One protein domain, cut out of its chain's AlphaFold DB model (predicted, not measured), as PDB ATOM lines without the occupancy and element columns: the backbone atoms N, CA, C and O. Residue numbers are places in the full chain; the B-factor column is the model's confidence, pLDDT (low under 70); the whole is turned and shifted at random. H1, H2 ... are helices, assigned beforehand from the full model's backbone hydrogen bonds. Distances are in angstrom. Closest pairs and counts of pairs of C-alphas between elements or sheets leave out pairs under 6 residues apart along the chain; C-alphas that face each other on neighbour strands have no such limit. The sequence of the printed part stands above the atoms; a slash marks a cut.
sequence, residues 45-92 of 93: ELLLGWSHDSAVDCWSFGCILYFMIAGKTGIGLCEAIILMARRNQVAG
ATOM      1  N   GLU A  45     150.891 159.164  86.790       83.88
ATOM      2  CA  GLU A  45     151.526 160.119  85.877       83.88
ATOM      3  C   GLU A  45     150.883 160.118  84.482       83.88
ATOM      4  O   GLU A  45     150.685 161.184  83.903       83.88
ATOM      5  N   LEU A  46     150.444 158.957  83.983       82.81
ATOM      6  CA  LEU A  46     149.700 158.859  82.724       82.81
ATOM      7  C   LEU A  46     148.292 159.453  82.852       82.81
ATOM      8  O   LEU A  46     147.819 160.120  81.935       82.81
ATOM      9  N   LEU A  47     147.621 159.237  83.991       79.50
ATOM     10  CA  LEU A  47     146.298 159.818  84.272       79.50
ATOM     11  C   LEU A  47     146.352 161.345  84.410       79.50
ATOM     12  O   LEU A  47     145.388 162.036  84.087       79.50
ATOM     13  N   LEU A  48     147.477 161.865  84.896       79.38
ATOM     14  CA  LEU A  48     147.720 163.293  85.085       79.38
ATOM     15  C   LEU A  48     148.324 163.973  83.846       79.38
ATOM     16  O   LEU A  48     148.499 165.191  83.855       79.38
ATOM     17  N   GLY A  49     148.633 163.214  82.790       77.56
ATOM     18  CA  GLY A  49     149.269 163.733  81.577       77.56
ATOM     19  C   GLY A  49     150.694 164.243  81.808       77.56
ATOM     20  O   GLY A  49     151.146 165.156  81.117       77.56
ATOM     21  N   TRP A  50     151.385 163.711  82.814       81.38
ATOM     22  CA  TRP A  50     152.777 164.036  83.104       81.38
ATOM     23  C   TRP A  50     153.727 163.294  82.171       81.38
ATOM     24  O   TRP A  50     153.361 162.318  81.522       81.38
ATOM     25  N   SER A  51     154.977 163.757  82.121       82.62
ATOM     26  CA  SER A  51     156.038 163.004  81.461       82.62
ATOM     27  C   SER A  51     156.263 161.679  82.180       82.62
ATOM     28  O   SER A  51     156.433 161.668  83.400       82.62
ATOM     29  N   HIS A  52     156.338 160.602  81.415       83.56
ATOM     30  CA  HIS A  52     156.544 159.253  81.919       83.56
ATOM     31  C   HIS A  52     157.660 158.528  81.160       83.56
ATOM     32  O   HIS A  52     158.078 158.957  80.081       83.56
ATOM     33  N   ASP A  53     158.130 157.428  81.734       86.81
ATOM     34  CA  ASP A  53     159.099 156.492  81.161       86.81
ATOM     35  C   ASP A  53     158.541 155.054  81.231       86.81
ATOM     36  O   ASP A  53     157.350 154.857  81.485       86.81
ATOM     37  N   SER A  54     159.376 154.041  80.997       88.44
ATOM     38  CA  SER A  54     158.995 152.622  81.100       88.44
ATOM     39  C   SER A  54     158.481 152.180  82.481       88.44
ATOM     40  O   SER A  54     157.904 151.093  82.593       88.44
ATOM     41  N   ALA A  55     158.611 152.990  83.541       89.94
ATOM     42  CA  ALA A  55     158.091 152.636  84.864       89.94
ATOM     43  C   ALA A  55     156.555 152.519  84.895       89.94
ATOM     44  O   ALA A  55     156.015 151.809  85.751       89.94
ATOM     45  N   VAL A  56     155.845 153.128  83.939       88.44
ATOM     46  CA  VAL A  56     154.378 153.016  83.826       88.44
ATOM     47  C   VAL A  56     153.905 151.584  83.564       88.44
ATOM     48  O   VAL A  56     152.829 151.182  84.022       88.44
ATOM     49  N   ASP A  57     154.725 150.783  82.882       90.75
ATOM     50  CA  ASP A  57     154.439 149.370  82.630       90.75
ATOM     51  C   ASP A  57     154.627 148.544  83.911       90.75
ATOM     52  O   ASP A  57     153.829 147.652  84.212       90.75
ATOM     53  N   CYS A  58     155.633 148.888  84.724       92.50
ATOM     54  CA  CYS A  58     155.875 148.266  86.028       92.50
ATOM     55  C   CYS A  58     154.718 148.517  87.008       92.50
ATOM     56  O   CYS A  58     154.333 147.602  87.741       92.50
ATOM     57  N   TRP A  59     154.133 149.720  87.001       90.75
ATOM     58  CA  TRP A  59     152.923 150.020  87.775       90.75
ATOM     59  C   TRP A  59     151.774 149.082  87.391       90.75
ATOM     60  O   TRP A  59     151.219 148.379  88.241       90.75
ATOM     61  N   SER A  60     151.478 149.021  86.091       88.31
ATOM     62  CA  SER A  60     150.407 148.190  85.531       88.31
ATOM     63  C   SER A  60     150.605 146.712  85.888       88.31
ATOM     64  O   SER A  60     149.670 146.028  86.315       88.31
ATOM     65  N   PHE A  61     151.844 146.222  85.794       90.94
ATOM     66  CA  PHE A  61     152.216 144.867  86.198       90.94
ATOM     67  C   PHE A  61     151.978 144.607  87.693       90.94
ATOM     68  O   PHE A  61     151.428 143.563  88.055       90.94
ATOM     69  N   GLY A  62     152.315 145.564  88.562       90.31
ATOM     70  CA  GLY A  62     152.039 145.492  89.999       90.31
ATOM     71  C   GLY A  62     150.545 145.358  90.314       90.31
ATOM     72  O   GLY A  62     150.164 144.515  91.130       90.31
ATOM     73  N   CYS A  63     149.688 146.115  89.621       86.88
ATOM     74  CA  CYS A  63     148.232 145.988  89.738       86.88
ATOM     75  C   CYS A  63     147.748 144.581  89.351       86.88
ATOM     76  O   CYS A  63     146.974 143.967  90.088       86.88
ATOM     77  N   ILE A  64     148.230 144.038  88.228       87.06
ATOM     78  CA  ILE A  64     147.867 142.685  87.772       87.06
ATOM     79  C   ILE A  64     148.311 141.633  88.801       87.06
ATOM     80  O   ILE A  64     147.516 140.765  89.165       87.06
ATOM     81  N   LEU A  65     149.542 141.722  89.317       89.62
ATOM     82  CA  LEU A  65     150.041 140.826  90.368       89.62
ATOM     83  C   LEU A  65     149.185 140.886  91.633       89.62
ATOM     84  O   LEU A  65     148.809 139.843  92.168       89.62
ATOM     85  N   TYR A  66     148.843 142.092  92.089       86.94
ATOM     86  CA  TYR A  66     147.974 142.277  93.247       86.94
ATOM     87  C   TYR A  66     146.632 141.564  93.055       86.94
ATOM     88  O   TYR A  66     146.192 140.833  93.940       86.94
ATOM     89  N   PHE A  67     146.005 141.720  91.889       85.12
ATOM     90  CA  PHE A  67     144.730 141.074  91.585       85.12
ATOM     91  C   PHE A  67     144.824 139.551  91.507       85.12
ATOM     92  O   PHE A  67     143.953 138.864  92.047       85.12
ATOM     93  N   MET A  68     145.895 139.024  90.906       88.12
ATOM     94  CA  MET A  68     146.151 137.582  90.860       88.12
ATOM     95  C   MET A  68     146.307 136.989  92.265       88.12
ATOM     96  O   MET A  68     145.737 135.940  92.550       88.12
ATOM     97  N   ILE A  69     147.022 137.678  93.160       88.12
ATOM     98  CA  ILE A  69     147.242 137.224  94.542       88.12
ATOM     99  C   ILE A  69     145.973 137.384  95.389       88.12
ATOM    100  O   ILE A  69     145.626 136.497  96.167       88.12
ATOM    101  N   ALA A  70     145.267 138.506  95.250       87.00
ATOM    102  CA  ALA A  70     144.064 138.798  96.024       87.00
ATOM    103  C   ALA A  70     142.834 137.998  95.563       87.00
ATOM    104  O   ALA A  70     141.817 138.015  96.257       87.00
ATOM    105  N   GLY A  71     142.894 137.344  94.395       83.44
ATOM    106  CA  GLY A  71     141.764 136.629  93.797       83.44
ATOM    107  C   GLY A  71     140.599 137.553  93.428       83.44
ATOM    108  O   GLY A  71     139.444 137.133  93.456       83.44
ATOM    109  N   LYS A  72     140.884 138.828  93.137       75.06
ATOM    110  CA  LYS A  72     139.886 139.858  92.816       75.06
ATOM    111  C   LYS A  72     140.128 140.382  91.411       75.06
ATOM    112  O   LYS A  72     141.258 140.689  91.062       75.06
ATOM    113  N   THR A  73     139.070 140.551  90.631       66.50
ATOM    114  CA  THR A  73     139.132 141.189  89.311       66.50
ATOM    115  C   THR A  73     138.669 142.637  89.428       66.50
ATOM    116  O   THR A  73     137.508 142.854  89.764       66.50
ATOM    117  N   GLY A  74     139.581 143.591  89.200       61.41
ATOM    118  CA  GLY A  74     139.321 144.998  88.850       61.41
ATOM    119  C   GLY A  74     138.053 145.622  89.434       61.41
ATOM    120  O   GLY A  74     137.024 145.666  88.767       61.41
ATOM    121  N   ILE A  75     138.116 146.114  90.673       56.81
ATOM    122  CA  ILE A  75     137.027 146.906  91.257       56.81
ATOM    123  C   ILE A  75     137.561 148.313  91.538       56.81
ATOM    124  O   ILE A  75     138.254 148.513  92.532       56.81
ATOM    125  N   GLY A  76     137.228 149.267  90.662       62.81
ATOM    126  CA  GLY A  76     137.206 150.709  90.943       62.81
ATOM    127  C   GLY A  76     138.522 151.337  91.408       62.81
ATOM    128  O   GLY A  76     138.493 152.300  92.178       62.81
ATOM    129  N   LEU A  77     139.668 150.801  90.980       65.25
ATOM    130  CA  LEU A  77     140.963 151.343  91.387       65.25
ATOM    131  C   LEU A  77     141.187 152.743  90.828       65.25
ATOM    132  O   LEU A  77     141.801 153.549  91.510       65.25
ATOM    133  N   CYS A  78     140.656 153.062  89.649       63.62
ATOM    134  CA  CYS A  78     140.849 154.353  89.005       63.62
ATOM    135  C   CYS A  78     140.444 155.529  89.912       63.62
ATOM    136  O   CYS A  78     141.237 156.451  90.099       63.62
ATOM    137  N   GLU A  79     139.276 155.482  90.568       63.69
ATOM    138  CA  GLU A  79     138.885 156.565  91.487       63.69
ATOM    139  C   GLU A  79     139.818 156.652  92.699       63.69
ATOM    140  O   GLU A  79     140.243 157.744  93.079       63.69
ATOM    141  N   ALA A  80     140.194 155.511  93.283       64.69
ATOM    142  CA  ALA A  80     141.119 155.476  94.412       64.69
ATOM    143  C   ALA A  80     142.523 155.979  94.023       64.69
ATOM    144  O   ALA A  80     143.126 156.742  94.777       64.69
ATOM    145  N   ILE A  81     143.023 155.609  92.842       65.88
ATOM    146  CA  ILE A  81     144.329 156.006  92.305       65.88
ATOM    147  C   ILE A  81     144.333 157.499  91.983       65.88
ATOM    148  O   ILE A  81     145.248 158.198  92.411       65.88
ATOM    149  N   ILE A  82     143.298 158.025  91.317       63.53
ATOM    150  CA  ILE A  82     143.168 159.466  91.050       63.53
ATOM    151  C   ILE A  82     143.108 160.248  92.367       63.53
ATOM    152  O   ILE A  82     143.774 161.275  92.503       63.53
ATOM    153  N   LEU A  83     142.348 159.771  93.358       64.44
ATOM    154  CA  LEU A  83     142.280 160.411  94.674       64.44
ATOM    155  C   LEU A  83     143.622 160.364  95.415       64.44
ATOM    156  O   LEU A  83     143.992 161.355  96.046       64.44
ATOM    157  N   MET A  84     144.371 159.260  95.333       64.69
ATOM    158  CA  MET A  84     145.711 159.153  95.920       64.69
ATOM    159  C   MET A  84     146.719 160.061  95.211       64.69
ATOM    160  O   MET A  84     147.461 160.777  95.882       64.69
ATOM    161  N   ALA A  85     146.703 160.098  93.879       60.44
ATOM    162  CA  ALA A  85     147.571 160.957  93.080       60.44
ATOM    163  C   ALA A  85     147.307 162.443  93.379       60.44
ATOM    164  O   ALA A  85     148.237 163.200  93.652       60.44
ATOM    165  N   ARG A  86     146.029 162.841  93.458       61.00
ATOM    166  CA  ARG A  86     145.631 164.199  93.860       61.00
ATOM    167  C   ARG A  86     146.011 164.519  95.305       61.00
ATOM    168  O   ARG A  86     146.456 165.629  95.568       61.00
ATOM    169  N   ARG A  87     145.874 163.572  96.241       61.88
ATOM    170  CA  ARG A  87     146.283 163.761  97.647       61.88
ATOM    171  C   ARG A  87     147.789 163.972  97.797       61.88
ATOM    172  O   ARG A  87     148.185 164.811  98.600       61.88
ATOM    173  N   ASN A  88     148.610 163.269  97.019       55.25
ATOM    174  CA  ASN A  88     150.066 163.407  97.082       55.25
ATOM    175  C   ASN A  88     150.576 164.729  96.477       55.25
ATOM    176  O   ASN A  88     151.645 165.190  96.858       55.25
ATOM    177  N   GLN A  89     149.804 165.385  95.602       55.91
ATOM    178  CA  GLN A  89     150.131 166.734  95.121       55.91
ATOM    179  C   GLN A  89     149.916 167.831  96.176       55.91
ATOM    180  O   GLN A  89     150.612 168.841  96.143       55.91
ATOM    181  N   VAL A  90     148.979 167.657  97.118       52.28
ATOM    182  CA  VAL A  90     148.717 168.665  98.171       52.28
ATOM    183  C   VAL A  90     149.715 168.568  99.329       52.28
ATOM    184  O   VAL A  90     149.846 169.509 100.101       52.28
ATOM    185  N   ALA A  91     150.427 167.444  99.452       50.19
ATOM    186  CA  ALA A  91     151.474 167.236 100.455       50.19
ATOM    187  C   ALA A  91     152.857 167.756 100.012       50.19
ATOM    188  O   ALA A  91     153.837 167.584 100.734       50.19
ATOM    189  N   GLY A  92     152.937 168.365  98.826       52.34
ATOM    190  CA  GLY A  92     154.150 168.934  98.251       52.34
ATOM    191  C   GLY A  92     154.084 170.450  98.089       52.34
ATOM    192  O   GLY A  92     154.290 170.913  96.972       52.34
TER     193      GLY A  92
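Overview. This is residues 45 to 92 of the 93 residues of the protein "Protein kinase domain-containing protein" of Moniliophthora perniciosa (strain FA553 / isolate CP02) (UniProt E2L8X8). Two helices, H1 and then H2, make an open V, with the link of residues 71 to 76 at its point and the first printed stretch, residues 45 to 54, folded back into its open side. The printed part has 48 residues, with two named helices and no named strand; the class is all helix. It is loose, with a radius of gyration of the C-alphas of 12.2 A, and only just elongated, with spans of 34 by 23 by 15 A.

Along the chain. After residues 45 to 54, which hold no named helix, H1 runs from Ala 55, C-alpha at (158.091, 152.636, 84.864), to Ala 70, 22.6 A. H2 runs from Leu 77 to Val 90, C-alpha at (148.717, 168.665, 98.171), 20.2 A.

Arrangement. H1 and H2 are apart, with no C-alpha of the one within 8 A of the other. A short link of 6 residues joins them. In H1 every O i to N i+4 pair is within hydrogen-bond range; in H2, 9 of 10 are.

Size, cuts and confidence. The C-alphas of Gly 71 and Gly 92, the two farthest apart, are 34.9 A apart. Residues 57 to 62, in H1, and 87 to 92, of which 87 to 90 belong to H2, stand free. The printed part has no cut. Residues 73 to 92 have pLDDT under 70.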